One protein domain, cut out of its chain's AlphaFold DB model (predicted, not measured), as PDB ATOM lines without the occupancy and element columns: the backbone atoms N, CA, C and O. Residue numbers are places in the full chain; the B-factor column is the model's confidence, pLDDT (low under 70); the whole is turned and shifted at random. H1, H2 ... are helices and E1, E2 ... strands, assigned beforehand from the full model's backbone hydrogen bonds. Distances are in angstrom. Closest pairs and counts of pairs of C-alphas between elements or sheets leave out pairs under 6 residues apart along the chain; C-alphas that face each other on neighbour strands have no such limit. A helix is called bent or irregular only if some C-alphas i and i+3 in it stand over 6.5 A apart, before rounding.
ATOM      1  N   LEU A   5     122.198 157.815 109.618       47.75
ATOM      2  CA  LEU A   5     122.976 156.721 110.216       47.75
ATOM      3  C   LEU A   5     124.476 156.707 109.852       47.75
ATOM      4  O   LEU A   5     125.217 155.906 110.411       47.75
ATOM      5  N   ASN A   6     124.933 157.548 108.915       47.81
ATOM      6  CA  ASN A   6     126.325 157.529 108.438       47.81
ATOM      7  C   ASN A   6     127.188 158.677 108.997       47.81
ATOM      8  O   ASN A   6     128.406 158.569 108.963       47.81
ATOM      9  N   LEU A   7     126.584 159.751 109.528       48.69
ATOM     10  CA  LEU A   7     127.346 160.840 110.158       48.69
ATOM     11  C   LEU A   7     127.842 160.445 111.554       48.69
ATOM     12  O   LEU A   7     129.012 160.651 111.859       48.69
ATOM     13  N   ASP A   8     126.993 159.810 112.362       50.28
ATOM     14  CA  ASP A   8     127.329 159.471 113.752       50.28
ATOM     15  C   ASP A   8     128.499 158.474 113.831       50.28
ATOM     16  O   ASP A   8     129.421 158.641 114.625       50.28
ATOM     17  N   CYS A   9     128.522 157.475 112.939       44.88
ATOM     18  CA  CYS A   9     129.611 156.498 112.859       44.88
ATOM     19  C   CYS A   9     130.941 157.141 112.422       44.88
ATOM     20  O   CYS A   9     131.992 156.813 112.974       44.88
ATOM     21  N   GLN A  10     130.899 158.079 111.463       52.34
ATOM     22  CA  GLN A  10     132.085 158.802 110.987       52.34
ATOM     23  C   GLN A  10     132.641 159.769 112.040       52.34
ATOM     24  O   GLN A  10     133.857 159.863 112.196       52.34
ATOM     25  N   ASN A  11     131.767 160.429 112.803       57.78
ATOM     26  CA  ASN A  11     132.170 161.319 113.891       57.78
ATOM     27  C   ASN A  11     132.787 160.543 115.063       57.78
ATOM     28  O   ASN A  11     133.810 160.965 115.602       57.78
ATOM     29  N   GLN A  12     132.237 159.370 115.403       59.47
ATOM     30  CA  GLN A  12     132.805 158.495 116.433       59.47
ATOM     31  C   GLN A  12     134.217 158.018 116.045       59.47
ATOM     32  O   GLN A  12     135.152 158.159 116.826       59.47
ATOM     33  N   THR A  13     134.400 157.541 114.805       63.91
ATOM     34  CA  THR A  13     135.711 157.054 114.328       63.91
ATOM     35  C   THR A  13     136.761 158.157 114.199       63.91
ATOM     36  O   THR A  13     137.941 157.905 114.443       63.91
ATOM     37  N   ALA A  14     136.365 159.376 113.826       64.62
ATOM     38  CA  ALA A  14     137.281 160.514 113.783       64.62
ATOM     39  C   ALA A  14     137.714 160.952 115.193       64.62
ATOM     40  O   ALA A  14     138.901 161.185 115.417       64.62
ATOM     41  N   SER A  15     136.775 161.012 116.144       71.12
ATOM     42  CA  SER A  15     137.065 161.321 117.552       71.12
ATOM     43  C   SER A  15     138.043 160.311 118.164       71.12
ATOM     44  O   SER A  15     139.045 160.704 118.769       71.12
ATOM     45  N   ASP A  16     137.828 159.018 117.905       80.06
ATOM     46  CA  ASP A  16     138.720 157.949 118.357       80.06
ATOM     47  C   ASP A  16     140.139 158.106 117.778       80.06
ATOM     48  O   ASP A  16     141.125 157.995 118.509       80.06
ATOM     49  N   LEU A  17     140.267 158.461 116.493       86.38
ATOM     50  CA  LEU A  17     141.570 158.707 115.864       86.38
ATOM     51  C   LEU A  17     142.307 159.901 116.492       86.38
ATOM     52  O   LEU A  17     143.515 159.831 116.728       86.38
ATOM     53  N   TYR A  18     141.602 161.001 116.768       88.88
ATOM     54  CA  TYR A  18     142.206 162.171 117.408       88.88
ATOM     55  C   TYR A  18     142.634 161.876 118.844       88.88
ATOM     56  O   TYR A  18     143.716 162.295 119.264       88.88
ATOM     57  N   LEU A  19     141.839 161.107 119.588       92.12
ATOM     58  CA  LEU A  19     142.221 160.652 120.917       92.12
ATOM     59  C   LEU A  19     143.489 159.790 120.873       92.12
ATOM     60  O   LEU A  19     144.405 160.017 121.663       92.12
ATOM     61  N   GLU A  20     143.583 158.842 119.938       92.94
ATOM     62  CA  GLU A  20     144.785 158.020 119.762       92.94
ATOM     63  C   GLU A  20     146.024 158.874 119.461       92.94
ATOM     64  O   GLU A  20     147.078 158.682 120.078       92.94
ATOM     65  N   GLN A  21     145.896 159.862 118.568       92.88
ATOM     66  CA  GLN A  21     146.973 160.803 118.249       92.88
ATOM     67  C   GLN A  21     147.391 161.631 119.466       92.88
ATOM     68  O   GLN A  21     148.588 161.801 119.716       92.88
ATOM     69  N   LEU A  22     146.425 162.106 120.254       95.56
ATOM     70  CA  LEU A  22     146.700 162.852 121.475       95.56
ATOM     71  C   LEU A  22     147.424 161.986 122.510       95.56
ATOM     72  O   LEU A  22     148.429 162.412 123.077       95.56
ATOM     73  N   VAL A  23     146.963 160.756 122.737       96.62
ATOM     74  CA  VAL A  23     147.604 159.832 123.683       96.62
ATOM     75  C   VAL A  23     149.019 159.471 123.222       96.62
ATOM     76  O   VAL A  23     149.932 159.407 124.049       96.62
ATOM     77  N   ALA A  24     149.238 159.281 121.918       96.00
ATOM     78  CA  ALA A  24     150.574 159.071 121.361       96.00
ATOM     79  C   ALA A  24     151.485 160.291 121.581       96.00
ATOM     80  O   ALA A  24     152.624 160.133 122.023       96.00
ATOM     81  N   PHE A  25     150.973 161.504 121.359       96.00
ATOM     82  CA  PHE A  25     151.691 162.749 121.637       96.00
ATOM     83  C   PHE A  25     152.069 162.884 123.121       96.00
ATOM     84  O   PHE A  25     153.221 163.179 123.445       96.00
ATOM     85  N   ILE A  26     151.134 162.608 124.038       97.81
ATOM     86  CA  ILE A  26     151.403 162.625 125.484       97.81
ATOM     87  C   ILE A  26     152.457 161.570 125.841       97.81
ATOM     88  O   ILE A  26     153.356 161.852 126.631       97.81
ATOM     89  N   ARG A  27     152.405 160.379 125.230       98.00
ATOM     90  CA  ARG A  27     153.406 159.325 125.441       98.00
ATOM     91  C   ARG A  27     154.808 159.760 125.041       98.00
ATOM     92  O   ARG A  27     155.724 159.610 125.843       98.00
ATOM     93  N   MET A  28     154.957 160.356 123.860       96.88
ATOM     94  CA  MET A  28     156.244 160.903 123.420       96.88
ATOM     95  C   MET A  28     156.768 161.968 124.390       96.88
ATOM     96  O   MET A  28     157.957 161.985 124.695       96.88
ATOM     97  N   ASN A  29     155.897 162.832 124.922       96.44
ATOM     98  CA  ASN A  29     156.308 163.822 125.920       96.44
ATOM     99  C   ASN A  29     156.728 163.172 127.243       96.44
ATOM    100  O   ASN A  29     157.727 163.588 127.822       96.44
ATOM    101  N   ALA A  30     156.011 162.143 127.704       96.81
ATOM    102  CA  ALA A  30     156.339 161.423 128.934       96.81
ATOM    103  C   ALA A  30     157.697 160.710 128.845       96.81
ATOM    104  O   ALA A  30     158.441 160.698 129.819       96.81
ATOM    105  N   GLU A  31     158.067 160.180 127.676       96.69
ATOM    106  CA  GLU A  31     159.394 159.587 127.438       96.69
ATOM    107  C   GLU A  31     160.542 160.606 127.564       96.69
ATOM    108  O   GLU A  31     161.684 160.230 127.831       96.69
ATOM    109  N   MET A  32     160.246 161.898 127.395       93.94
ATOM    110  CA  MET A  32     161.211 162.991 127.547       93.94
ATOM    111  C   MET A  32     161.288 163.525 128.987       93.94
ATOM    112  O   MET A  32     162.182 164.321 129.305       93.94
ATOM    113  N   GLU A  33     160.372 163.119 129.868       94.38
ATOM    114  CA  GLU A  33     160.401 163.475 131.285       94.38
ATOM    115  C   GLU A  33     161.444 162.622 132.018       94.38
ATOM    116  O   GLU A  33     161.530 161.410 131.844       94.38
ATOM    117  N   ARG A  34     162.281 163.258 132.848       87.69
ATOM    118  CA  ARG A  34     163.313 162.537 133.619       87.69
ATOM    119  C   ARG A  34     162.726 161.701 134.754       87.69
ATOM    120  O   ARG A  34     163.258 160.645 135.064       87.69
ATOM    121  N   ASP A  35     161.671 162.223 135.363       89.81
ATOM    122  CA  ASP A  35     160.973 161.692 136.531       89.81
ATOM    123  C   ASP A  35     159.465 161.907 136.321       89.81
ATOM    124  O   ASP A  35     159.047 162.378 135.263       89.81
ATOM    125  N   PHE A  36     158.644 161.617 137.332       94.19
ATOM    126  CA  PHE A  36     157.206 161.881 137.282       94.19
ATOM    127  C   PHE A  36     156.909 163.360 136.963       94.19
ATOM    128  O   PHE A  36     157.236 164.265 137.736       94.19
ATOM    129  N   GLY A  37     156.290 163.599 135.805       96.50
ATOM    130  CA  GLY A  37     155.933 164.921 135.307       96.50
ATOM    131  C   GLY A  37     154.508 164.980 134.750       96.50
ATOM    132  O   GLY A  37     153.735 164.026 134.901       96.50
ATOM    133  N   PRO A  38     154.121 166.120 134.153       97.44
ATOM    134  CA  PRO A  38     152.764 166.335 133.662       97.44
ATOM    135  C   PRO A  38     152.272 165.284 132.663       97.44
ATOM    136  O   PRO A  38     151.133 164.828 132.768       97.44
ATOM    137  N   ALA A  39     153.110 164.879 131.707       97.69
ATOM    138  CA  ALA A  39     152.728 163.892 130.704       97.69
ATOM    139  C   ALA A  39     152.594 162.496 131.331       97.69
ATOM    140  O   ALA A  39     151.605 161.807 131.077       97.69
ATOM    141  N   GLY A  40     153.513 162.112 132.223       97.50
ATOM    142  CA  GLY A  40     153.392 160.886 133.013       97.50
ATOM    143  C   GLY A  40     152.128 160.853 133.883       97.50
ATOM    144  O   GLY A  40     151.452 159.824 133.949       97.50
ATOM    145  N   ALA A  41     151.757 161.979 134.501       97.88
ATOM    146  CA  ALA A  41     150.512 162.105 135.255       97.88
ATOM    147  C   ALA A  41     149.280 161.925 134.356       97.88
ATOM    148  O   ALA A  41     148.377 161.165 134.704       97.88
ATOM    149  N   LEU A  42     149.262 162.561 133.181       98.19
ATOM    150  CA  LEU A  42     148.174 162.429 132.208       98.19
ATOM    151  C   LEU A  42     148.010 160.995 131.699       98.19
ATOM    152  O   LEU A  42     146.884 160.515 131.623       98.19
ATOM    153  N   LEU A  43     149.098 160.278 131.403       97.69
ATOM    154  CA  LEU A  43     149.006 158.868 130.996       97.69
ATOM    155  C   LEU A  43     148.456 157.966 132.101       97.69
ATOM    156  O   LEU A  43     147.857 156.933 131.809       97.69
ATOM    157  N   ARG A  44     148.706 158.321 133.364       97.25
ATOM    158  CA  ARG A  44     148.348 157.488 134.512       97.25
ATOM    159  C   ARG A  44     146.944 157.766 135.044       97.25
ATOM    160  O   ARG A  44     146.294 156.838 135.515       97.25
ATOM    161  N   TYR A  45     146.499 159.019 134.999       97.50
ATOM    162  CA  TYR A  45     145.257 159.460 135.645       97.50
ATOM    163  C   TYR A  45     144.296 160.196 134.712       97.50
ATOM    164  O   TYR A  45     143.182 160.517 135.125       97.50
ATOM    165  N   GLY A  46     144.725 160.505 133.488       97.12
ATOM    166  CA  GLY A  46     143.910 161.222 132.523       97.12
ATOM    167  C   GLY A  46     142.719 160.395 132.047       97.12
ATOM    168  O   GLY A  46     142.813 159.179 131.875       97.12
ATOM    169  N   LYS A  47     141.598 161.072 131.810       96.56
ATOM    170  CA  LYS A  47     140.399 160.513 131.183       96.56
ATOM    171  C   LYS A  47     139.832 161.486 130.155       96.56
ATOM    172  O   LYS A  47     140.144 162.678 130.193       96.56
ATOM    173  N   THR A  48     139.011 160.975 129.247       96.50
ATOM    174  CA  THR A  48     138.231 161.808 128.329       96.50
ATOM    175  C   THR A  48     137.050 162.448 129.051       96.50
ATOM    176  O   THR A  48     136.523 161.895 130.020       96.50
ATOM    177  N   PHE A  49     136.637 163.616 128.570       95.56
ATOM    178  CA  PHE A  49     135.437 164.300 129.028       95.56
ATOM    179  C   PHE A  49     134.593 164.727 127.841       95.56
ATOM    180  O   PHE A  49     135.118 165.118 126.798       95.56
ATOM    181  N   GLU A  50     133.284 164.693 128.046       94.75
ATOM    182  CA  GLU A  50     132.317 165.177 127.077       94.75
ATOM    183  C   GLU A  50     131.931 166.625 127.405       94.75
ATOM    184  O   GLU A  50     131.714 166.950 128.579       94.75
ATOM    185  N   PRO A  51     131.817 167.501 126.399       94.50
ATOM    186  CA  PRO A  51     131.242 168.831 126.558       94.50
ATOM    187  C   PRO A  51     129.837 168.790 127.161       94.50
ATOM    188  O   PRO A  51     129.049 167.889 126.874       94.50
ATOM    189  N   ALA A  52     129.512 169.767 128.010       92.94
ATOM    190  CA  ALA A  52     128.139 169.959 128.458       92.94
ATOM    191  C   ALA A  52     127.263 170.443 127.291       92.94
ATOM    192  O   ALA A  52     127.650 171.354 126.555       92.94
ATOM    193  N   ASP A  53     126.051 169.892 127.168       88.62
ATOM    194  CA  ASP A  53     125.096 170.278 126.115       88.62
ATOM    195  C   ASP A  53     124.660 171.744 126.234       88.62
ATOM    196  O   ASP A  53     124.318 172.408 125.253       88.62
ATOM    197  N   THR A  54     124.639 172.260 127.466       89.69
ATOM    198  CA  THR A  54     124.254 173.637 127.765       89.69
ATOM    199  C   THR A  54     125.163 174.236 128.822       89.69
ATOM    200  O   THR A  54     125.685 173.547 129.695       89.69
ATOM    201  N   ASN A  55     125.331 175.555 128.758       92.50
ATOM    202  CA  ASN A  55     126.037 176.283 129.800       92.50
ATOM    203  C   ASN A  55     125.124 176.498 131.019       92.50
ATOM    204  O   ASN A  55     123.940 176.807 130.843       92.50
ATOM    205  N   PRO A  56     125.660 176.423 132.249       92.81
ATOM    206  CA  PRO A  56     124.887 176.719 133.448       92.81
ATOM    207  C   PRO A  56     124.438 178.185 133.488       92.81
ATOM    208  O   PRO A  56     125.042 179.058 132.869       92.81
ATOM    209  N   ILE A  57     123.407 178.488 134.281       93.62
ATOM    210  CA  ILE A  57     122.794 179.831 134.356       93.62
ATOM    211  C   ILE A  57     123.807 180.924 134.744       93.62
ATOM    212  O   ILE A  57     123.718 182.053 134.269       93.62
ATOM    213  N   TRP A  58     124.777 180.598 135.600       93.19
ATOM    214  CA  TRP A  58     125.821 181.524 136.053       93.19
ATOM    215  C   TRP A  58     126.972 181.687 135.049       93.19
ATOM    216  O   TRP A  58     127.885 182.485 135.277       93.19
ATOM    217  N   PHE A  59     126.974 180.923 133.956       93.75
ATOM    218  CA  PHE A  59     128.065 180.918 132.999       93.75
ATOM    219  C   PHE A  59     128.279 182.299 132.387       93.75
ATOM    220  O   PHE A  59     127.359 182.957 131.906       93.75
ATOM    221  N   THR A  60     129.539 182.712 132.341       92.94
ATOM    222  CA  THR A  60     129.958 183.899 131.604       92.94
ATOM    223  C   THR A  60     131.210 183.560 130.816       92.94
ATOM    224  O   THR A  60     132.209 183.123 131.389       92.94
ATOM    225  N   ARG A  61     131.162 183.798 129.503       94.81
ATOM    226  CA  ARG A  61     132.314 183.668 128.605       94.81
ATOM    227  C   ARG A  61     133.442 184.598 129.066       94.81
ATOM    228  O   ARG A  61     133.208 185.771 129.351       94.81
ATOM    229  N   ARG A  62     134.668 184.083 129.102       95.38
ATOM    230  CA  ARG A  62     135.876 184.789 129.546       95.38
ATOM    231  C   ARG A  62     136.867 184.997 128.387       95.38
ATOM    232  O   ARG A  62     136.683 184.410 127.317       95.38
ATOM    233  N   PRO A  63     137.884 185.866 128.545       95.06
ATOM    234  CA  PRO A  63     138.856 186.144 127.489       95.06
ATOM    235  C   PRO A  63     139.575 184.887 126.986       95.06
ATOM    236  O   PRO A  63     139.992 184.034 127.769       95.06
ATOM    237  N   ALA A  64     139.761 184.789 125.670       93.06
ATOM    238  CA  ALA A  64     140.519 183.701 125.059       93.06
ATOM    239  C   ALA A  64     141.986 183.692 125.536       93.06
ATOM    240  O   ALA A  64     142.534 184.735 125.896       93.06
ATOM    241  N   LYS A  65     142.637 182.521 125.470       91.94
ATOM    242  CA  LYS A  65     144.053 182.306 125.847       91.94
ATOM    243  C   LYS A  65     144.382 182.536 127.332       91.94
ATOM    244  O   LYS A  65     145.549 182.668 127.678       91.94
ATOM    245  N   GLN A  66     143.373 182.569 128.197       95.94
ATOM    246  CA  GLN A  66     143.528 182.705 129.650       95.94
ATOM    247  C   GLN A  66     142.852 181.540 130.388       95.94
ATOM    248  O   GLN A  66     142.285 181.733 131.453       95.94
ATOM    249  N   CYS A  67     142.854 180.331 129.815       97.38
ATOM    250  CA  CYS A  67     142.056 179.208 130.317       97.38
ATOM    251  C   CYS A  67     142.316 178.871 131.786       97.38
ATOM    252  O   CYS A  67     141.364 178.805 132.559       97.38
ATOM    253  N   PHE A  68     143.580 178.769 132.194       98.06
ATOM    254  CA  PHE A  68     143.950 178.496 133.585       98.06
ATOM    255  C   PHE A  68     143.403 179.562 134.549       98.06
ATOM    256  O   PHE A  68     142.750 179.227 135.539       98.06
ATOM    257  N   ASP A  69     143.593 180.846 134.235       97.94
ATOM    258  CA  ASP A  69     143.110 181.949 135.075       97.94
ATOM    259  C   ASP A  69     141.581 182.039 135.078       97.94
ATOM    260  O   ASP A  69     140.973 182.201 136.134       97.94
ATOM    261  N   ASN A  70     140.943 181.884 133.915       98.19
ATOM    262  CA  ASN A  70     139.491 181.927 133.763       98.19
ATOM    263  C   ASN A  70     138.811 180.865 134.630       98.19
ATOM    264  O   ASN A  70     137.876 181.168 135.369       98.19
ATOM    265  N   VAL A  71     139.285 179.624 134.536       98.25
ATOM    266  CA  VAL A  71     138.725 178.480 135.264       98.25
ATOM    267  C   VAL A  71     138.976 178.637 136.758       98.25
ATOM    268  O   VAL A  71     138.050 178.478 137.551       98.25
ATOM    269  N   THR A  72     140.187 179.046 137.145       98.06
ATOM    270  CA  THR A  72     140.539 179.294 138.551       98.06
ATOM    271  C   THR A  72     139.670 180.395 139.165       98.06
ATOM    272  O   THR A  72     139.159 180.237 140.272       98.06
ATOM    273  N   GLN A  73     139.445 181.502 138.452       97.69
ATOM    274  CA  GLN A  73     138.595 182.596 138.933       97.69
ATOM    275  C   GLN A  73     137.140 182.159 139.115       97.69
ATOM    276  O   GLN A  73     136.509 182.536 140.104       97.69
ATOM    277  N   VAL A  74     136.604 181.361 138.185       97.75
ATOM    278  CA  VAL A  74     135.246 180.825 138.329       97.75
ATOM    279  C   VAL A  74     135.177 179.870 139.521       97.75
ATOM    280  O   VAL A  74     134.289 180.043 140.353       97.75
ATOM    281  N   LEU A  75     136.133 178.946 139.668       97.94
ATOM    282  CA  LEU A  75     136.202 178.027 140.811       97.94
ATOM    283  C   LEU A  75     136.194 178.780 142.151       97.94
ATOM    284  O   LEU A  75     135.417 178.440 143.044       97.94
ATOM    285  N   ILE A  76     137.011 179.834 142.278       97.75
ATOM    286  CA  ILE A  76     137.071 180.676 143.483       97.75
ATOM    287  C   ILE A  76     135.724 181.354 143.744       97.75
ATOM    288  O   ILE A  76     135.246 181.327 144.879       97.75
ATOM    289  N   SER A  77     135.107 181.947 142.716       97.19
ATOM    290  CA  SER A  77     133.807 182.619 142.852       97.19
ATOM    291  C   SER A  77     132.737 181.651 143.355       97.19
ATOM    292  O   SER A  77     132.082 181.936 144.354       97.19
ATOM    293  N   ARG A  78     132.616 180.474 142.723       95.75
ATOM    294  CA  ARG A  78     131.629 179.448 143.096       95.75
ATOM    295  C   ARG A  78     131.863 178.928 144.511       95.75
ATOM    296  O   ARG A  78     130.939 178.926 145.317       95.75
ATOM    297  N   THR A  79     133.112 178.612 144.850       96.06
ATOM    298  CA  THR A  79     133.471 178.134 146.194       96.06
ATOM    299  C   THR A  79     133.173 179.189 147.265       96.06
ATOM    300  O   THR A  79     132.667 178.859 148.334       96.06
ATOM    301  N   THR A  80     133.426 180.471 146.978       96.50
ATOM    302  CA  THR A  80     133.119 181.589 147.894       96.50
ATOM    303  C   THR A  80     131.613 181.760 148.108       96.50
ATOM    304  O   THR A  80     131.178 182.116 149.200       96.50
ATOM    305  N   GLU A  81     130.810 181.464 147.085       96.19
ATOM    306  CA  GLU A  81     129.343 181.425 147.151       96.19
ATOM    307  C   GLU A  81     128.800 180.153 147.836       96.19
ATOM    308  O   GLU A  81     127.589 180.020 148.008       96.19
ATOM    309  N   GLY A  82     129.672 179.224 148.247       95.62
ATOM    310  CA  GLY A  82     129.296 177.945 148.854       95.62
ATOM    311  C   GLY A  82     128.877 176.870 147.847       95.62
ATOM    312  O   GLY A  82     128.380 175.820 148.254       95.62
ATOM    313  N   ASP A  83     129.075 177.103 146.549       94.12
ATOM    314  CA  ASP A  83     128.839 176.104 145.515       94.12
ATOM    315  C   ASP A  83     130.084 175.240 145.275       94.12
ATOM    316  O   ASP A  83     131.163 175.733 144.955       94.12
ATOM    317  N   THR A  84     129.894 173.929 145.395       92.62
ATOM    318  CA  THR A  84     130.920 172.892 145.208       92.62
ATOM    319  C   THR A  84     130.569 171.930 144.069       92.62
ATOM    320  O   THR A  84     131.196 170.886 143.927       92.62
ATOM    321  N   SER A  85     129.572 172.276 143.244       92.88
ATOM    322  CA  SER A  85     129.088 171.445 142.131       92.88
ATOM    323  C   SER A  85     130.001 171.423 140.903       92.88
ATOM    324  O   SER A  85     129.747 170.655 139.978       92.88
ATOM    325  N   VAL A  86     131.052 172.249 140.885       95.75
ATOM    326  CA  VAL A  86     132.056 172.262 139.821       95.75
ATOM    327  C   VAL A  86     133.448 171.997 140.371       95.75
ATOM    328  O   VAL A  86     133.845 172.535 141.406       95.75
ATOM    329  N   CYS A  87     134.209 171.209 139.626       97.31
ATOM    330  CA  CYS A  87     135.595 170.888 139.911       97.31
ATOM    331  C   CYS A  87     136.512 171.466 138.834       97.31
ATOM    332  O   CYS A  87     136.113 171.703 137.695       97.31
ATOM    333  N   TYR A  88     137.766 171.685 139.206       98.50
ATOM    334  CA  TYR A  88     138.806 172.158 138.303       98.50
ATOM    335  C   TYR A  88     139.435 170.986 137.553       98.50
ATOM    336  O   TYR A  88     139.766 169.973 138.171       98.50
ATOM    337  N   ALA A  89     139.659 171.126 136.251       98.62
ATOM    338  CA  ALA A  89     140.362 170.129 135.457       98.62
ATOM    339  C   ALA A  89     141.432 170.759 134.564       98.62
ATOM    340  O   ALA A  89     141.285 171.881 134.075       98.62
ATOM    341  N   GLU A  90     142.505 170.003 134.337       98.56
ATOM    342  CA  GLU A  90     143.571 170.351 133.400       98.56
ATOM    343  C   GLU A  90     144.006 169.149 132.571       98.56
ATOM    344  O   GLU A  90     143.989 168.002 133.024       98.56
ATOM    345  N   GLY A  91     144.480 169.438 131.365       98.38
ATOM    346  CA  GLY A  91     145.075 168.455 130.479       98.38
ATOM    347  C   GLY A  91     145.258 169.034 129.090       98.38
ATOM    348  O   GLY A  91     145.730 170.161 128.947       98.38
ATOM    349  N   TYR A  92     144.879 168.265 128.080       97.94
ATOM    350  CA  TYR A  92     144.858 168.707 126.696       97.94
ATOM    351  C   TYR A  92     143.427 168.816 126.185       97.94
ATOM    352  O   TYR A  92     142.599 167.943 126.444       97.94
ATOM    353  N   ALA A  93     143.172 169.872 125.422       95.56
ATOM    354  CA  ALA A  93     141.971 170.024 124.625       95.56
ATOM    355  C   ALA A  93     142.340 170.162 123.143       95.56
ATOM    356  O   ALA A  93     143.421 170.664 122.811       95.56
ATOM    357  N   MET A  94     141.450 169.723 122.258       93.75
ATOM    358  CA  MET A  94     141.566 169.914 120.814       93.75
ATOM    359  C   MET A  94     140.257 170.435 120.252       93.75
ATOM    360  O   MET A  94     139.187 169.914 120.567       93.75
ATOM    361  N   ASP A  95     140.378 171.465 119.423       86.69
ATOM    362  CA  ASP A  95     139.274 171.996 118.641       86.69
ATOM    363  C   ASP A  95     138.959 171.023 117.493       86.69
ATOM    364  O   ASP A  95     139.879 170.501 116.856       86.69
ATOM    365  N   ALA A  96     137.677 170.750 117.246       79.44
ATOM    366  CA  ALA A  96     137.257 169.817 116.199       79.44
ATOM    367  C   ALA A  96     137.641 170.280 114.780       79.44
ATOM    368  O   ALA A  96     137.923 169.453 113.909       79.44
ATOM    369  N   GLU A  97     137.674 171.594 114.539       82.25
ATOM    370  CA  GLU A  97     138.056 172.188 113.255       82.25
ATOM    371  C   GLU A  97     139.581 172.292 113.104       82.25
ATOM    372  O   GLU A  97     140.106 172.247 111.986       82.25
ATOM    373  N   LEU A  98     140.303 172.414 114.223       82.12
ATOM    374  CA  LEU A  98     141.762 172.468 114.260       82.12
ATOM    375  C   LEU A  98     142.323 171.538 115.354       82.12
ATOM    376  O   LEU A  98     142.606 172.004 116.464       82.12
ATOM    377  N   PRO A  99     142.561 170.247 115.038       81.94
ATOM    378  CA  PRO A  99     142.920 169.209 116.007       81.94
ATOM    379  C   PRO A  99     144.396 169.291 116.430       81.94
ATOM    380  O   PRO A  99     145.196 168.380 116.218       81.94
ATOM    381  N   ILE A 100     144.791 170.431 116.994       90.69
ATOM    382  CA  ILE A 100     146.110 170.659 117.581       90.69
ATOM    383  C   ILE A 100     145.978 170.502 119.099       90.69
ATOM    384  O   ILE A 100     145.240 171.277 119.713       90.69
ATOM    385  N   PRO A 101     146.718 169.568 119.730       94.12
ATOM    386  CA  PRO A 101     146.771 169.446 121.181       94.12
ATOM    387  C   PRO A 101     147.173 170.761 121.854       94.12
ATOM    388  O   PRO A 101     148.307 171.227 121.714       94.12
ATOM    389  N   MET A 102     146.264 171.342 122.634       95.12
ATOM    390  CA  MET A 102     146.530 172.528 123.444       95.12
ATOM    391  C   MET A 102     146.441 172.176 124.922       95.12
ATOM    392  O   MET A 102     145.435 171.630 125.362       95.12
ATOM    393  N   GLN A 103     147.477 172.507 125.698       97.19
ATOM    394  CA  GLN A 103     147.352 172.465 127.153       97.19
ATOM    395  C   GLN A 103     146.257 173.435 127.579       97.19
ATOM    396  O   GLN A 103     146.257 174.600 127.173       97.19
ATOM    397  N   HIS A 104     145.322 172.944 128.380       97.88
ATOM    398  CA  HIS A 104     144.092 173.661 128.654       97.88
ATOM    399  C   HIS A 104     143.556 173.344 130.043       97.88
ATOM    400  O   HIS A 104     143.863 172.300 130.622       97.88
ATOM    401  N   ALA A 105     142.738 174.259 130.550       98.44
ATOM    402  CA  ALA A 105     141.979 174.088 131.775       98.44
ATOM    403  C   ALA A 105     140.496 174.293 131.490       98.44
ATOM    404  O   ALA A 105     140.125 175.135 130.666       98.44
ATOM    405  N   TRP A 106     139.658 173.563 132.214       98.50
ATOM    406  CA  TRP A 106     138.205 173.663 132.151       98.50
ATOM    407  C   TRP A 106     137.583 173.334 133.510       98.50
ATOM    408  O   TRP A 106     138.262 172.869 134.427       98.50
ATOM    409  N   LEU A 107     136.289 173.612 133.657       98.31
ATOM    410  CA  LEU A 107     135.508 173.125 134.789       98.31
ATOM    411  C   LEU A 107     134.816 171.822 134.404       98.31
ATOM    412  O   LEU A 107     134.485 171.608 133.238       98.31
ATOM    413  N   VAL A 108     134.564 170.985 135.398       97.50
ATOM    414  CA  VAL A 108     133.780 169.760 135.266       97.50
ATOM    415  C   VAL A 108     132.616 169.841 136.242       97.50
ATOM    416  O   VAL A 108     132.839 170.155 137.410       97.50
ATOM    417  N   ASP A 109     131.394 169.613 135.778       95.38
ATOM    418  CA  ASP A 109     130.217 169.576 136.649       95.38
ATOM    419  C   ASP A 109     130.024 168.213 137.340       95.38
ATOM    420  O   ASP A 109     130.816 167.278 137.183       95.38
ATOM    421  N   ALA A 110     128.952 168.101 138.127       92.44
ATOM    422  CA  ALA A 110     128.597 166.883 138.852       92.44
ATOM    423  C   ALA A 110     128.352 165.664 137.939       92.44
ATOM    424  O   ALA A 110     128.550 164.530 138.380       92.44
ATOM    425  N   ASP A 111     127.988 165.884 136.673       92.69
ATOM    426  CA  ASP A 111     127.734 164.840 135.675       92.69
ATOM    427  C   ASP A 111     128.995 164.499 134.853       92.69
ATOM    428  O   ASP A 111     128.934 163.770 133.863       92.69
ATOM    429  N   ASN A 112     130.168 164.979 135.286       92.69
ATOM    430  CA  ASN A 112     131.448 164.876 134.580       92.69
ATOM    431  C   ASN A 112     131.469 165.557 133.197       92.69
ATOM    432  O   ASN A 112     132.273 165.172 132.339       92.69
ATOM    433  N   LYS A 113     130.637 166.579 132.974       95.81
ATOM    434  CA  LYS A 113     130.602 167.327 131.715       95.81
ATOM    435  C   LYS A 113     131.474 168.577 131.766       95.81
ATOM    436  O   LYS A 113     131.605 169.230 132.801       95.81
ATOM    437  N   VAL A 114     132.091 168.903 130.631       97.31
ATOM    438  CA  VAL A 114     132.997 170.050 130.504       97.31
ATOM    439  C   VAL A 114     132.212 171.351 130.406       97.31
ATOM    440  O   VAL A 114     131.390 171.534 129.509       97.31
ATOM    441  N   ILE A 115     132.565 172.298 131.270       97.25
ATOM    442  CA  ILE A 115     132.191 173.705 131.165       97.25
ATOM    443  C   ILE A 115     133.472 174.498 130.893       97.25
ATOM    444  O   ILE A 115     134.302 174.717 131.780       97.25
ATOM    445  N   ASP A 116     133.637 174.953 129.654       97.12
ATOM    446  CA  ASP A 116     134.812 175.712 129.232       97.12
ATOM    447  C   ASP A 116     134.464 177.202 129.092       97.12
ATOM    448  O   ASP A 116     133.819 177.607 128.117       97.12
ATOM    449  N   PRO A 117     134.889 178.064 130.035       96.31
ATOM    450  CA  PRO A 117     134.632 179.496 129.955       96.31
ATOM    451  C   PRO A 117     135.462 180.203 128.874       96.31
ATOM    452  O   PRO A 117     135.206 181.375 128.605       96.31
ATOM    453  N   THR A 118     136.412 179.538 128.214       95.31
ATOM    454  CA  THR A 118     137.408 180.151 127.318       95.31
ATOM    455  C   THR A 118     137.103 179.931 125.838       95.31
ATOM    456  O   THR A 118     137.073 180.908 125.086       95.31
ATOM    457  N   TRP A 119     136.880 178.690 125.397       92.62
ATOM    458  CA  TRP A 119     136.654 178.377 123.977       92.62
ATOM    459  C   TRP A 119     135.193 178.505 123.555       92.62
ATOM    460  O   TRP A 119     134.278 178.187 124.310       92.62
ATOM    461  N   ARG A 120     134.971 178.990 122.331       83.31
ATOM    462  CA  ARG A 120     133.642 178.989 121.705       83.31
ATOM    463  C   ARG A 120     133.374 177.606 121.110       83.31
ATOM    464  O   ARG A 120     134.325 176.888 120.849       83.31
ATOM    465  N   ASP A 121     132.095 177.271 120.962       81.69
ATOM    466  CA  ASP A 121     131.633 176.089 120.220       81.69
ATOM    467  C   ASP A 121     132.285 174.777 120.687       81.69
ATOM    468  O   ASP A 121     133.013 174.106 119.974       81.69
ATOM    469  N   VAL A 122     132.028 174.431 121.950       85.38
ATOM    470  CA  VAL A 122     132.730 173.344 122.648       85.38
ATOM    471  C   VAL A 122     132.209 171.946 122.329       85.38
ATOM    472  O   VAL A 122     132.851 170.991 122.733       85.38
ATOM    473  N   ALA A 123     131.064 171.822 121.650       85.25
ATOM    474  CA  ALA A 123     130.279 170.586 121.555       85.25
ATOM    475  C   ALA A 123     131.040 169.398 120.944       85.25
ATOM    476  O   ALA A 123     130.866 168.272 121.402       85.25
ATOM    477  N   ASP A 124     131.906 169.663 119.967       87.38
ATOM    478  CA  ASP A 124     132.664 168.630 119.253       87.38
ATOM    479  C   ASP A 124     134.138 168.563 119.694       87.38
ATOM    480  O   ASP A 124     134.932 167.798 119.144       87.38
ATOM    481  N   ASN A 125     134.529 169.360 120.692       92.06
ATOM    482  CA  ASN A 125     135.914 169.428 121.139       92.06
ATOM    483  C   ASN A 125     136.281 168.216 121.997       92.06
ATOM    484  O   ASN A 125     135.520 167.769 122.858       92.06
ATOM    485  N   LEU A 126     137.506 167.728 121.811       94.38
ATOM    486  CA  LEU A 126     138.062 166.659 122.631       94.38
ATOM    487  C   LEU A 126     138.717 167.260 123.876       94.38
ATOM    488  O   LEU A 126     139.589 168.120 123.754       94.38
ATOM    489  N   TYR A 127     138.375 166.746 125.055       96.81
ATOM    490  CA  TYR A 127     139.028 167.081 126.320       96.81
ATOM    491  C   TYR A 127     139.594 165.814 126.963       96.81
ATOM    492  O   TYR A 127     138.864 164.857 127.211       96.81
ATOM    493  N   PHE A 128     140.894 165.807 127.259       97.81
ATOM    494  CA  PHE A 128     141.578 164.710 127.942       97.81
ATOM    495  C   PHE A 128     142.418 165.256 129.093       97.81
ATOM    496  O   PHE A 128     143.367 166.013 128.876       97.81
ATOM    497  N   GLY A 129     142.097 164.877 130.325       98.31
ATOM    498  CA  GLY A 129     142.740 165.484 131.485       98.31
ATOM    499  C   GLY A 129     142.413 164.842 132.820       98.31
ATOM    500  O   GLY A 129     141.856 163.748 132.897       98.31
ATOM    501  N   ILE A 130     142.784 165.547 133.882       98.38
ATOM    502  CA  ILE A 130     142.647 165.129 135.276       98.38
ATOM    503  C   ILE A 130     141.770 166.158 135.987       98.38
ATOM    504  O   ILE A 130     141.972 167.361 135.818       98.38
ATOM    505  N   VAL A 131     140.815 165.686 136.789       98.38
ATOM    506  CA  VAL A 131     140.055 166.539 137.714       98.38
ATOM    507  C   VAL A 131     140.821 166.632 139.028       98.38
ATOM    508  O   VAL A 131     141.291 165.617 139.542       98.38
ATOM    509  N   PHE A 132     140.933 167.834 139.578       98.12
ATOM    510  CA  PHE A 132     141.659 168.108 140.811       98.12
ATOM    511  C   PHE A 132     140.717 168.491 141.949       98.12
ATOM    512  O   PHE A 132     139.700 169.155 141.743       98.12
ATOM    513  N   GLU A 133     141.095 168.088 143.159       97.44
ATOM    514  CA  GLU A 133     140.451 168.514 144.397       97.44
ATOM    515  C   GLU A 133     140.542 170.037 144.543       97.44
ATOM    516  O   GLU A 133     141.614 170.632 144.394       97.44
ATOM    517  N   THR A 134     139.424 170.685 144.877       96.81
ATOM    518  CA  THR A 134     139.364 172.152 144.990       96.81
ATOM    519  C   THR A 134     140.365 172.683 146.015       96.81
ATOM    520  O   THR A 134     141.042 173.675 145.751       96.81
ATOM    521  N   SER A 135     140.515 172.013 147.161       96.56
ATOM    522  CA  SER A 135     141.501 172.392 148.182       96.56
ATOM    523  C   SER A 135     142.927 172.370 147.632       96.56
ATOM    524  O   SER A 135     143.661 173.339 147.802       96.56
ATOM    525  N   PHE A 136     143.286 171.325 146.887       96.88
ATOM    526  CA  PHE A 136     144.601 171.192 146.265       96.88
ATOM    527  C   PHE A 136     144.886 172.325 145.272       96.88
ATOM    528  O   PHE A 136     145.961 172.928 145.301       96.88
ATOM    529  N   VAL A 137     143.910 172.670 144.428       97.56
ATOM    530  CA  VAL A 137     144.026 173.777 143.463       97.56
ATOM    531  C   VAL A 137     144.264 175.107 144.183       97.56
ATOM    532  O   VAL A 137     145.163 175.863 143.806       97.56
ATOM    533  N   LEU A 138     143.484 175.393 145.230       97.19
ATOM    534  CA  LEU A 138     143.576 176.646 145.982       97.19
ATOM    535  C   LEU A 138     144.886 176.758 146.778       97.19
ATOM    536  O   LEU A 138     145.518 177.818 146.760       97.19
ATOM    537  N   ASP A 139     145.334 175.671 147.406       96.38
ATOM    538  CA  ASP A 139     146.608 175.624 148.130       96.38
ATOM    539  C   ASP A 139     147.784 175.895 147.183       96.38
ATOM    540  O   ASP A 139     148.664 176.719 147.463       96.38
ATOM    541  N   LEU A 140     147.776 175.258 146.009       94.75
ATOM    542  CA  LEU A 140     148.805 175.472 145.000       94.75
ATOM    543  C   LEU A 140     148.778 176.882 144.424       94.75
ATOM    544  O   LEU A 140     149.845 177.473 144.252       94.75
ATOM    545  N   LEU A 141     147.598 177.451 144.177       95.88
ATOM    546  CA  LEU A 141     147.474 178.845 143.762       95.88
ATOM    547  C   LEU A 141     148.072 179.786 144.818       95.88
ATOM    548  O   LEU A 141     148.794 180.730 144.480       95.88
ATOM    549  N   GLN A 142     147.833 179.520 146.105       96.25
ATOM    550  CA  GLN A 142     148.396 180.312 147.194       96.25
ATOM    551  C   GLN A 142     149.925 180.200 147.264       96.25
ATOM    552  O   GLN A 142     150.582 181.212 147.536       96.25
ATOM    553  N   ILE A 143     150.491 179.018 147.021       93.81
ATOM    554  CA  ILE A 143     151.940 178.773 147.052       93.81
ATOM    555  C   ILE A 143     152.629 179.372 145.818       93.81
ATOM    556  O   ILE A 143     153.630 180.078 145.950       93.81
ATOM    557  N   LYS A 144     152.090 179.104 144.626       93.94
ATOM    558  CA  LYS A 144     152.699 179.445 143.333       93.94
ATOM    559  C   LYS A 144     152.413 180.873 142.880       93.94
ATOM    560  O   LYS A 144     153.200 181.432 142.125       93.94
ATOM    561  N   LYS A 145     151.306 181.467 143.344       94.06
ATOM    562  CA  LYS A 145     150.781 182.768 142.888       94.06
ATOM    563  C   LYS A 145     150.420 182.811 141.396       94.06
ATOM    564  O   LYS A 145     150.301 183.894 140.833       94.06
ATOM    565  N   SER A 146     150.216 181.652 140.775       94.25
ATOM    566  CA  SER A 146     149.761 181.506 139.393       94.25
ATOM    567  C   SER A 146     148.878 180.268 139.251       94.25
ATOM    568  O   SER A 146     149.098 179.270 139.947       94.25
ATOM    569  N   ALA A 147     147.890 180.338 138.357       96.00
ATOM    570  CA  ALA A 147     147.091 179.186 137.954       96.00
ATOM    571  C   ALA A 147     147.922 178.201 137.110       96.00
ATOM    572  O   ALA A 147     149.019 178.535 136.650       96.00
ATOM    573  N   GLY A 148     147.397 176.992 136.902       96.38
ATOM    574  CA  GLY A 148     148.094 175.938 136.170       96.38
ATOM    575  C   GLY A 148     148.787 174.937 137.094       96.38
ATOM    576  O   GLY A 148     149.652 175.313 137.886       96.38
ATOM    577  N   ILE A 149     148.459 173.655 136.968       96.56
ATOM    578  CA  ILE A 149     149.063 172.530 137.694       96.56
ATOM    579  C   ILE A 149     149.972 171.744 136.743       96.56
ATOM    580  O   ILE A 149     151.171 171.631 136.991       96.56
ATOM    581  N   LEU A 150     149.425 171.261 135.627       97.19
ATOM    582  CA  LEU A 150     150.113 170.417 134.646       97.19
ATOM    583  C   LEU A 150     150.942 171.229 133.641       97.19
ATOM    584  O   LEU A 150     151.955 170.747 133.141       97.19
ATOM    585  N   VAL A 151     150.559 172.477 133.359       95.62
ATOM    586  CA  VAL A 151     151.336 173.369 132.470       95.62
ATOM    587  C   VAL A 151     152.654 173.838 133.103       95.62
ATOM    588  O   VAL A 151     153.603 174.188 132.404       95.62
ATOM    589  N   ASP A 152     152.760 173.803 134.433       93.75
ATOM    590  CA  ASP A 152     153.941 174.249 135.173       93.75
ATOM    591  C   ASP A 152     154.763 173.063 135.699       93.75
ATOM    592  O   ASP A 152     154.750 172.723 136.886       93.75
ATOM    593  N   ALA A 153     155.542 172.457 134.804       92.19
ATOM    594  CA  ALA A 153     156.430 171.341 135.138       92.19
ATOM    595  C   ALA A 153     157.470 171.687 136.226       92.19
ATOM    596  O   ALA A 153     157.952 170.803 136.937       92.19
ATOM    597  N   VAL A 154     157.852 172.964 136.372       92.50
ATOM    598  CA  VAL A 154     158.802 173.397 137.410       92.50
ATOM    599  C   VAL A 154     158.126 173.396 138.777       92.50
ATOM    600  O   VAL A 154     158.674 172.820 139.720       92.50
ATOM    601  N   GLY A 155     156.938 173.995 138.880       92.19
ATOM    602  CA  GLY A 155     156.126 173.965 140.093       92.19
ATOM    603  C   GLY A 155     155.746 172.544 140.491       92.19
ATOM    604  O   GLY A 155     155.871 172.199 141.667       92.19
ATOM    605  N   MET A 156     155.395 171.698 139.517       93.25
ATOM    606  CA  MET A 156     155.114 170.284 139.756       93.25
ATOM    607  C   MET A 156     156.286 169.575 140.418       93.25
ATOM    608  O   MET A 156     156.136 169.078 141.530       93.25
ATOM    609  N   ARG A 157     157.480 169.619 139.817       93.06
ATOM    610  CA  ARG A 157     158.675 168.999 140.413       93.06
ATOM    611  C   ARG A 157     158.975 169.498 141.825       93.06
ATOM    612  O   ARG A 157     159.477 168.738 142.646       93.06
ATOM    613  N   ARG A 158     158.689 170.770 142.110       94.38
ATOM    614  CA  ARG A 158     158.993 171.393 143.403       94.38
ATOM    615  C   ARG A 158     158.019 171.002 144.516       94.38
ATOM    616  O   ARG A 158     158.441 170.947 145.668       94.38
ATOM    617  N   HIS A 159     156.743 170.799 144.197       92.69
ATOM    618  CA  HIS A 159     155.685 170.714 145.209       92.69
ATOM    619  C   HIS A 159     154.940 169.374 145.217       92.69
ATOM    620  O   HIS A 159     154.475 168.953 146.270       92.69
ATOM    621  N   TYR A 160     154.839 168.703 144.069       92.94
ATOM    622  CA  TYR A 160     154.043 167.486 143.872       92.94
ATOM    623  C   TYR A 160     154.666 166.591 142.786       92.94
ATOM    624  O   TYR A 160     153.985 166.044 141.923       92.94
ATOM    625  N   GLY A 161     155.997 166.477 142.812       92.62
ATOM    626  CA  GLY A 161     156.804 165.815 141.782       92.62
ATOM    627  C   GLY A 161     156.897 164.294 141.907       92.62
ATOM    628  O   GLY A 161     157.689 163.683 141.200       92.62
ATOM    629  N   THR A 162     156.128 163.679 142.805       95.38
ATOM    630  CA  THR A 162     156.016 162.219 142.930       95.38
ATOM    631  C   THR A 162     154.550 161.814 142.951       95.38
ATOM    632  O   THR A 162     153.674 162.633 143.244       95.38
ATOM    633  N   THR A 163     154.272 160.543 142.671       95.50
ATOM    634  CA  THR A 163     152.910 160.002 142.709       95.50
ATOM    635  C   THR A 163     152.258 160.180 144.076       95.50
ATOM    636  O   THR A 163     151.101 160.578 144.146       95.50
ATOM    637  N   GLU A 164     153.006 159.989 145.162       95.62
ATOM    638  CA  GLU A 164     152.507 160.071 146.541       95.62
ATOM    639  C   GLU A 164     152.081 161.494 146.918       95.62
ATOM    640  O   GLU A 164     151.139 161.675 147.684       95.62
ATOM    641  N   LEU A 165     152.770 162.505 146.378       94.88
ATOM    642  CA  LEU A 165     152.432 163.911 146.603       94.88
ATOM    643  C   LEU A 165     151.328 164.407 145.659       94.88
ATOM    644  O   LEU A 165     150.635 165.367 145.985       94.88
ATOM    645  N   PHE A 166     151.179 163.779 144.492       96.06
ATOM    646  CA  PHE A 166     150.230 164.189 143.459       96.06
ATOM    647  C   PHE A 166     148.845 163.557 143.628       96.06
ATOM    648  O   PHE A 166     147.836 164.247 143.512       96.06
ATOM    649  N   GLU A 167     148.783 162.253 143.912       96.25
ATOM    650  CA  GLU A 167     147.528 161.496 144.003       96.25
ATOM    651  C   GLU A 167     146.501 162.071 144.998       96.25
ATOM    652  O   GLU A 167     145.315 162.029 144.666       96.25
ATOM    653  N   PRO A 168     146.885 162.633 146.165       95.69
ATOM    654  CA  PRO A 168     145.932 163.278 147.071       95.69
ATOM    655  C   PRO A 168     145.233 164.507 146.475       95.69
ATOM    656  O   PRO A 168     144.182 164.901 146.967       95.69
ATOM    657  N   GLY A 169     145.817 165.126 145.444       96.31
ATOM    658  CA  GLY A 169     145.240 166.275 144.751       96.31
ATOM    659  C   GLY A 169     144.253 165.909 143.646       96.31
ATOM    660  O   GLY A 169     143.622 166.803 143.088       96.31
ATOM    661  N   ILE A 170     144.121 164.627 143.299       96.81
ATOM    662  CA  ILE A 170     143.213 164.163 142.247       96.81
ATOM    663  C   ILE A 170     141.817 163.992 142.829       96.81
ATOM    664  O   ILE A 170     141.635 163.244 143.791       96.81
TER     665      ILE A 170
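What this domain is: This is residues 5 to 170 of the 176 residues of an uncharacterized protein of Agrobacterium tumefaciens str. Cherry 2E-2-2 (UniProt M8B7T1). Five strands, E1 to E5, form a small closed barrel, and the long helix H1 crosses its outside, with residues 5 to 10 of H1 sticking out freely. H3 packs lengthwise on the barrel over E2 and E3, the short helix H2 packs crosswise over E5, and the short helices H4, H5 and H6 form a loose group near the end of E5 that leads into H4. The printed part has 166 residues with six named helices and five named strands, in the order H1 H2 E1 H3 E2 E3 E4 E5 H4 H5 H6; the class is mixed, helices and strands. Round the mixed barrel run E1 E4 E3 E2 E5 and back to E1. The whole is compact, with a radius of gyration of the C-alphas of 15.8 A and spans of 51 by 42 by 25 A.

How they stand to each other: H1, residues 5 to 31, is on the barrel made of E1, residues 47 to 51, E2, residues 86 to 94, E3, residues 102 to 109, E4, residues 113 to 115, and E5, residues 126 to 132. It lies outside the barrel over E2 and E5 at a height over the sheet of 8.5 A, and runs across the strands, at 72 degrees to E2 on the local plane. With its residues 23 to 30 alone, H1 touches H2, residues 38 to 45, at a steep tilt of 55 degrees, opposite ways; the closest C-alphas, of Ala 30 and Ala 39, are 4.7 A apart. E1 is the antiparallel neighbour of E5 (N 47 and O 129, 2.9 A) and the parallel neighbour of E4 (N 114 and O 50, 2.9 A). H3, residues 67 to 80, lies outside the barrel over E2 and E3 at a height over the sheet of 8.6 A and runs along the strands; its closest C-alphas to E3, of Phe 68 and Ala 105, are 5.2 A apart. E2, E3 and E4 form a meander, each strand the antiparallel neighbour of the one before, with N 89 and O 106 at 2.9 A and N 115 and O 107 at 2.8 A. With E5 they form a Greek key, in which E2, the first of four strands in a row, is the antiparallel neighbour of the fourth; N 92 and O 128 are 2.8 A apart. E2 bends by 78 degrees at residue 91. H4, residues 134 to 144, and H6, residues 163 to 169, only just touch, with 3 pairs of C-alphas within 8 A; the closest, of Phe 136 and Gly 169, are 5.2 A apart. H5, residues 153 to 159, is not on the barrel. Every O i to N i+4 pair is within hydrogen-bond range in H2, H3, H4 and H5, against 21 of 23 in H1 and 1 of 3 in H6, where 2 of 4 O i to N i+3 pairs are within range.

Where its parts are: H1 begins at C-alpha 5 (122.976, 156.721, 110.216) and is 40.4 A long from first to last C-alpha. H2 measures 10.4 A, E1 13.2 A, H3 19.9 A, E2 21.4 A and E3 21.2 A. E4 measures 6.6 A, E5 18.6 A, H4 15.3 A, and H5 and H6 10.1 A each. E5 begins at C-alpha 126 (138.062, 166.659, 122.631), and H6 ends at C-alpha 169 (145.240, 166.275, 144.751). H6 is irregular, but only just: C-alphas 165 and 168 are 6.55 A apart.

The domain as a whole: The two C-alphas farthest apart, of Leu 5 and Ile 143, are 51.8 A apart. The printed part has no cut. The link from E1 to H3, residues 52 to 66, is long. The mean pLDDT of the printed part is 92.0, and residues 5 to 14 are under 70.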